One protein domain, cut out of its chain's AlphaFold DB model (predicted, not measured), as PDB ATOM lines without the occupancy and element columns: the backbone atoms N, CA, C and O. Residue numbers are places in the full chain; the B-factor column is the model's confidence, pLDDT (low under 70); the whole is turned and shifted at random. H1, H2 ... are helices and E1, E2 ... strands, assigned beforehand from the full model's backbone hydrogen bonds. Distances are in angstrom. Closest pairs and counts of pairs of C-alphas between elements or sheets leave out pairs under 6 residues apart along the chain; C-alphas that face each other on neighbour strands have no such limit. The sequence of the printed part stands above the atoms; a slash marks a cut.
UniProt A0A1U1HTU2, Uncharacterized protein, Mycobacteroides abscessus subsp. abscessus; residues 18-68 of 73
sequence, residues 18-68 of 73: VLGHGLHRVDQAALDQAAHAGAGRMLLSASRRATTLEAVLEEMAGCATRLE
ATOM      1  N   VAL A  18     199.578 247.714 262.913       93.94
ATOM      2  CA  VAL A  18     200.610 246.745 263.285       93.94
ATOM      3  C   VAL A  18     199.924 245.474 263.758       93.94
ATOM      4  O   VAL A  18     199.135 245.508 264.702       93.94
ATOM      5  N   LEU A  19     200.214 244.355 263.100       94.50
ATOM      6  CA  LEU A  19     199.678 243.044 263.472       94.50
ATOM      7  C   LEU A  19     200.741 242.222 264.198       94.50
ATOM      8  O   LEU A  19     201.923 242.294 263.867       94.50
ATOM      9  N   GLY A  20     200.326 241.461 265.210       94.88
ATOM     10  CA  GLY A  20     201.218 240.619 266.005       94.88
ATOM     11  C   GLY A  20     201.298 239.187 265.481       94.88
ATOM     12  O   GLY A  20     200.277 238.605 265.115       94.88
ATOM     13  N   HIS A  21     202.491 238.593 265.506       96.75
ATOM     14  CA  HIS A  21     202.701 237.174 265.221       96.75
ATOM     15  C   HIS A  21     203.857 236.585 266.047       96.75
ATOM     16  O   HIS A  21     204.628 237.306 266.676       96.75
ATOM     17  N   GLY A  22     203.975 235.256 266.090       96.62
ATOM     18  CA  GLY A  22     205.071 234.577 266.787       96.62
ATOM     19  C   GLY A  22     206.272 234.319 265.877       96.62
ATOM     20  O   GLY A  22     206.090 233.778 264.788       96.62
ATOM     21  N   LEU A  23     207.493 234.599 266.352       95.81
ATOM     22  CA  LEU A  23     208.745 234.310 265.631       95.81
ATOM     23  C   LEU A  23     208.775 232.867 265.124       95.81
ATOM     24  O   LEU A  23     208.977 232.629 263.942       95.81
ATOM     25  N   HIS A  24     208.479 231.911 266.004       92.94
ATOM     26  CA  HIS A  24     208.469 230.472 265.724       92.94
ATOM     27  C   HIS A  24     207.430 229.984 264.688       92.94
ATOM     28  O   HIS A  24     207.448 228.801 264.357       92.94
ATOM     29  N   ARG A  25     206.513 230.837 264.203       93.06
ATOM     30  CA  ARG A  25     205.425 230.447 263.276       93.06
ATOM     31  C   ARG A  25     205.277 231.325 262.045       93.06
ATOM     32  O   ARG A  25     204.604 230.898 261.119       93.06
ATOM     33  N   VAL A  26     205.853 232.525 262.046       95.31
ATOM     34  CA  VAL A  26     205.697 233.433 260.909       95.31
ATOM     35  C   VAL A  26     206.310 232.817 259.649       95.31
ATOM     36  O   VAL A  26     207.408 232.248 259.686       95.31
ATOM     37  N   ASP A  27     205.567 232.942 258.557       94.50
ATOM     38  CA  ASP A  27     205.918 232.547 257.202       94.50
ATOM     39  C   ASP A  27     205.449 233.624 256.206       94.50
ATOM     40  O   ASP A  27     204.854 234.636 256.592       94.50
ATOM     41  N   GLN A  28     205.721 233.411 254.917       93.69
ATOM     42  CA  GLN A  28     205.346 234.366 253.874       93.69
ATOM     43  C   GLN A  28     203.826 234.573 253.790       93.69
ATOM     44  O   GLN A  28     203.368 235.701 253.635       93.69
ATOM     45  N   ALA A  29     203.030 233.517 253.979       94.75
ATOM     46  CA  ALA A  29     201.574 233.613 253.927       94.75
ATOM     47  C   ALA A  29     201.014 234.515 255.042       94.75
ATOM     48  O   ALA A  29     200.074 235.278 254.808       94.75
ATOM     49  N   ALA A  30     201.592 234.466 256.244       95.12
ATOM     50  CA  ALA A  30     201.236 235.366 257.334       95.12
ATOM     51  C   ALA A  30     201.593 236.831 257.017       95.12
ATOM     52  O   ALA A  30     200.814 237.733 257.344       95.12
ATOM     53  N   LEU A  31     202.737 237.079 256.368       94.19
ATOM     54  CA  LEU A  31     203.128 238.421 255.919       94.19
ATOM     55  C   LEU A  31     202.176 238.957 254.846       94.19
ATOM     56  O   LEU A  31     201.704 240.088 254.964       94.19
ATOM     57  N   ASP A  32     201.839 238.136 253.853       94.81
ATOM     58  CA  ASP A  32     200.937 238.511 252.763       94.81
ATOM     59  C   ASP A  32     199.538 238.847 253.294       94.81
ATOM     60  O   ASP A  32     198.934 239.845 252.898       94.81
ATOM     61  N   GLN A  33     199.038 238.067 254.258       95.19
ATOM     62  CA  GLN A  33     197.774 238.355 254.940       95.19
ATOM     63  C   GLN A  33     197.822 239.682 255.703       95.19
ATOM     64  O   GLN A  33     196.868 240.460 255.651       95.19
ATOM     65  N   ALA A  34     198.928 239.969 256.394       94.50
ATOM     66  CA  ALA A  34     199.086 241.227 257.110       94.50
ATOM     67  C   ALA A  34     199.136 242.426 256.152       94.50
ATOM     68  O   ALA A  34     198.452 243.426 256.383       94.50
ATOM     69  N   ALA A  35     199.874 242.303 255.047       93.19
ATOM     70  CA  ALA A  35     199.925 243.316 254.000       93.19
ATOM     71  C   ALA A  35     198.542 243.538 253.365       93.19
ATOM     72  O   ALA A  35     198.111 244.681 253.212       93.19
ATOM     73  N   HIS A  36     197.800 242.462 253.078       93.94
ATOM     74  CA  HIS A  36     196.437 242.539 252.550       93.94
ATOM     75  C   HIS A  36     195.466 243.235 253.518       93.94
ATOM     76  O   HIS A  36     194.596 243.992 253.092       93.94
ATOM     77  N   ALA A  37     195.649 243.052 254.828       91.88
ATOM     78  CA  ALA A  37     194.899 243.773 255.858       91.88
ATOM     79  C   ALA A  37     195.295 245.263 255.982       91.88
ATOM     80  O   ALA A  37     194.654 246.016 256.721       91.88
ATOM     81  N   GLY A  38     196.331 245.703 255.263       92.06
ATOM     82  CA  GLY A  38     196.849 247.067 255.284       92.06
ATOM     83  C   GLY A  38     197.817 247.342 256.433       92.06
ATOM     84  O   GLY A  38     197.968 248.504 256.819       92.06
ATOM     85  N   ALA A  39     198.433 246.302 257.004       93.69
ATOM     86  CA  ALA A  39     199.466 246.460 258.015       93.69
ATOM     87  C   ALA A  39     200.765 246.963 257.375       93.69
ATOM     88  O   ALA A  39     201.277 246.351 256.439       93.69
ATOM     89  N   GLY A  40     201.304 248.070 257.889       90.00
ATOM     90  CA  GLY A  40     202.602 248.590 257.452       90.00
ATOM     91  C   GLY A  40     203.772 247.872 258.122       90.00
ATOM     92  O   GLY A  40     204.892 247.889 257.612       90.00
ATOM     93  N   ARG A  41     203.521 247.243 259.277       92.00
ATOM     94  CA  ARG A  41     204.521 246.534 260.081       92.00
ATOM     95  C   ARG A  41     203.921 245.298 260.743       92.00
ATOM     96  O   ARG A  41     202.725 245.247 261.036       92.00
ATOM     97  N   MET A  42     204.784 244.333 261.048       94.56
ATOM     98  CA  MET A  42     204.447 243.178 261.875       94.56
ATOM     99  C   MET A  42     205.297 243.186 263.144       94.56
ATOM    100  O   MET A  42     206.514 243.348 263.086       94.56
ATOM    101  N   LEU A  43     204.648 243.012 264.294       95.31
ATOM    102  CA  LEU A  43     205.318 242.796 265.569       95.31
ATOM    103  C   LEU A  43     205.528 241.294 265.760       95.31
ATOM    104  O   LEU A  43     204.559 240.540 265.843       95.31
ATOM    105  N   LEU A  44     206.784 240.867 265.855       96.00
ATOM    106  CA  LEU A  44     207.136 239.471 266.090       96.00
ATOM    107  C   LEU A  44     207.524 239.257 267.552       96.00
ATOM    108  O   LEU A  44     208.402 239.941 268.074       96.00
ATOM    109  N   SER A  45     206.887 238.281 268.191       96.62
ATOM    110  CA  SER A  45     207.138 237.918 269.586       96.62
ATOM    111  C   SER A  45     207.790 236.545 269.685       96.62
ATOM    112  O   SER A  45     207.366 235.597 269.014       96.62
ATOM    113  N   ALA A  46     208.780 236.415 270.565       96.88
ATOM    114  CA  ALA A  46     209.321 235.114 270.940       96.88
ATOM    115  C   ALA A  46     208.234 234.218 271.548       96.88
ATOM    116  O   ALA A  46     207.243 234.690 272.122       96.88
ATOM    117  N   SER A  47     208.394 232.906 271.406       95.69
ATOM    118  CA  SER A  47     207.501 231.958 272.053       95.69
ATOM    119  C   SER A  47     207.677 231.999 273.574       95.69
ATOM    120  O   SER A  47     208.743 232.305 274.098       95.69
ATOM    121  N   ARG A  48     206.641 231.587 274.313       94.50
ATOM    122  CA  ARG A  48     206.728 231.439 275.780       94.50
ATOM    123  C   ARG A  48     207.716 230.352 276.231       94.50
ATOM    124  O   ARG A  48     207.923 230.203 277.429       94.50
ATOM    125  N   ARG A  49     208.253 229.551 275.302       93.81
ATOM    126  CA  ARG A  49     209.213 228.475 275.592       93.81
ATOM    127  C   ARG A  49     210.657 228.967 275.530       93.81
ATOM    128  O   ARG A  49     211.507 228.376 276.183       93.81
ATOM    129  N   ALA A  50     210.922 230.038 274.784       95.25
ATOM    130  CA  ALA A  50     212.221 230.693 274.752       95.25
ATOM    131  C   ALA A  50     212.391 231.557 276.011       95.25
ATOM    132  O   ALA A  50     212.049 232.736 276.035       95.25
ATOM    133  N   THR A  51     212.859 230.936 277.095       96.50
ATOM    134  CA  THR A  51     213.037 231.587 278.406       96.50
ATOM    135  C   THR A  51     214.448 232.134 278.631       96.50
ATOM    136  O   THR A  51     214.692 232.774 279.652       96.50
ATOM    137  N   THR A  52     215.367 231.907 277.691       97.81
ATOM    138  CA  THR A  52     216.732 232.448 277.693       97.81
ATOM    139  C   THR A  52     216.963 233.324 276.469       97.81
ATOM    140  O   THR A  52     216.262 233.199 275.461       97.81
ATOM    141  N   LEU A  53     217.959 234.209 276.541       97.62
ATOM    142  CA  LEU A  53     218.327 235.064 275.414       97.62
ATOM    143  C   LEU A  53     218.761 234.227 274.205       97.62
ATOM    144  O   LEU A  53     218.337 234.502 273.088       97.62
ATOM    145  N   GLU A  54     219.552 233.180 274.427       98.00
ATOM    146  CA  GLU A  54     220.040 232.282 273.381       98.00
ATOM    147  C   GLU A  54     218.881 231.607 272.642       98.00
ATOM    148  O   GLU A  54     218.872 231.581 271.413       98.00
ATOM    149  N   ALA A  55     217.860 231.147 273.372       97.00
ATOM    150  CA  ALA A  55     216.673 230.549 272.769       97.00
ATOM    151  C   ALA A  55     215.872 231.570 271.940       97.00
ATOM    152  O   ALA A  55     215.359 231.241 270.871       97.00
ATOM    153  N   VAL A  56     215.784 232.826 272.395       97.56
ATOM    154  CA  VAL A  56     215.144 233.903 271.620       97.56
ATOM    155  C   VAL A  56     215.935 234.199 270.345       97.56
ATOM    156  O   VAL A  56     215.340 234.326 269.276       97.56
ATOM    157  N   LEU A  57     217.266 234.275 270.433       96.94
ATOM    158  CA  LEU A  57     218.136 234.497 269.277       96.94
ATOM    159  C   LEU A  57     218.019 233.365 268.252       96.94
ATOM    160  O   LEU A  57     217.995 233.635 267.053       96.94
ATOM    161  N   GLU A  58     217.889 232.119 268.704       96.25
ATOM    162  CA  GLU A  58     217.656 230.973 267.824       96.25
ATOM    163  C   GLU A  58     216.297 231.067 267.111       96.25
ATOM    164  O   GLU A  58     216.220 230.868 265.897       96.25
ATOM    165  N   GLU A  59     215.229 231.466 267.812       96.44
ATOM    166  CA  GLU A  59     213.932 231.722 267.174       96.44
ATOM    167  C   GLU A  59     214.002 232.865 266.151       96.44
ATOM    168  O   GLU A  59     213.405 232.759 265.074       96.44
ATOM    169  N   MET A  60     214.736 233.938 266.460       96.19
ATOM    170  CA  MET A  60     214.961 235.060 265.545       96.19
ATOM    171  C   MET A  60     215.751 234.630 264.308       96.19
ATOM    172  O   MET A  60     215.361 234.971 263.193       96.19
ATOM    173  N   ALA A  61     216.818 233.849 264.480       95.06
ATOM    174  CA  ALA A  61     217.607 233.320 263.374       95.06
ATOM    175  C   ALA A  61     216.771 232.375 262.501       95.06
ATOM    176  O   ALA A  61     216.742 232.523 261.282       95.06
ATOM    177  N   GLY A  62     216.014 231.461 263.116       94.69
ATOM    178  CA  GLY A  62     215.104 230.571 262.397       94.69
ATOM    179  C   GLY A  62     214.012 231.335 261.641       94.69
ATOM    180  O   GLY A  62     213.661 230.959 260.525       94.69
ATOM    181  N   CYS A  63     213.495 232.420 262.221       95.19
ATOM    182  CA  CYS A  63     212.568 233.332 261.554       95.19
ATOM    183  C   CYS A  63     213.219 234.015 260.346       95.19
ATOM    184  O   CYS A  63     212.639 234.008 259.264       95.19
ATOM    185  N   ALA A  64     214.421 234.572 260.510       94.19
ATOM    186  CA  ALA A  64     215.142 235.235 259.428       94.19
ATOM    187  C   ALA A  64     215.429 234.281 258.262       94.19
ATOM    188  O   ALA A  64     215.252 234.668 257.113       94.19
ATOM    189  N   THR A  65     215.799 233.029 258.547       93.31
ATOM    190  CA  THR A  65     215.982 231.994 257.521       93.31
ATOM    191  C   THR A  65     214.666 231.646 256.822       93.31
ATOM    192  O   THR A  65     214.632 231.617 255.598       93.31
ATOM    193  N   ARG A  66     213.572 231.412 257.568       92.06
ATOM    194  CA  ARG A  66     212.253 231.089 256.979       92.06
ATOM    195  C   ARG A  66     211.718 232.182 256.062       92.06
ATOM    196  O   ARG A  66     211.015 231.873 255.111       92.06
ATOM    197  N   LEU A  67     212.000 233.436 256.397       92.38
ATOM    198  CA  LEU A  67     211.558 234.602 255.638       92.38
ATOM    199  C   LEU A  67     212.594 235.071 254.610       92.38
ATOM    200  O   LEU A  67     212.429 236.144 254.042       92.38
ATOM    201  N   GLU A  68     213.676 234.311 254.417       91.69
ATOM    202  CA  GLU A  68     214.751 234.637 253.470       91.69
ATOM    203  C   GLU A  68     215.364 236.039 253.699       91.69
ATOM    204  O   GLU A  68     215.884 236.680 252.791       91.69
TER     205      GLU A  68
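This is residues 18 to 68 of the 73 residues of an uncharacterized protein of Mycobacteroides abscessus subsp. abscessus (UniProt A0A1U1HTU2). A ribbon of two parallel strands, E1 and E2, has a short helix, H1, over it, and a longer helix, H2, set off towards the other end. The 51 printed residues, mixed helices and strands, run E1, H1, E2, H2. The whole is elongated, 33 by 20 by 13 A, and only just compact, close to loose, with a radius of gyration of the C-alphas of 11.3 A.

E1, residues 18 to 22, and E2, residues 41 to 45, are parallel neighbours at 31 degrees; N 21 and O 43, 2.9 A apart, are within hydrogen-bond range. With H1, residues 28 to 36, they form a strand-helix-strand unit, parallel strands joined through a helix, its crossover right-handed. The closest C-alphas of E1 and H1 are those of Leu 19 and Ala 34, 6.6 A. H2, residues 53 to 66, is near E2, with 5 pairs of C-alphas within 10 A, and only just apart from H1, closest 8.3 A. In H1 and H2 every O i to N i+4 pair is within hydrogen-bond range.

E1 spans 13.4 A from C-alpha 18 at (200.610, 246.745, 263.285), H1 12.2 A, E2 13.1 A, and H2 19.8 A to C-alpha 66 at (212.253, 231.089, 256.979).

The C-alphas farthest apart are those of His 36 and Thr 52, 33.9 A. The printed part has no cut and no long link, and no printed residue is under 70 in pLDDT.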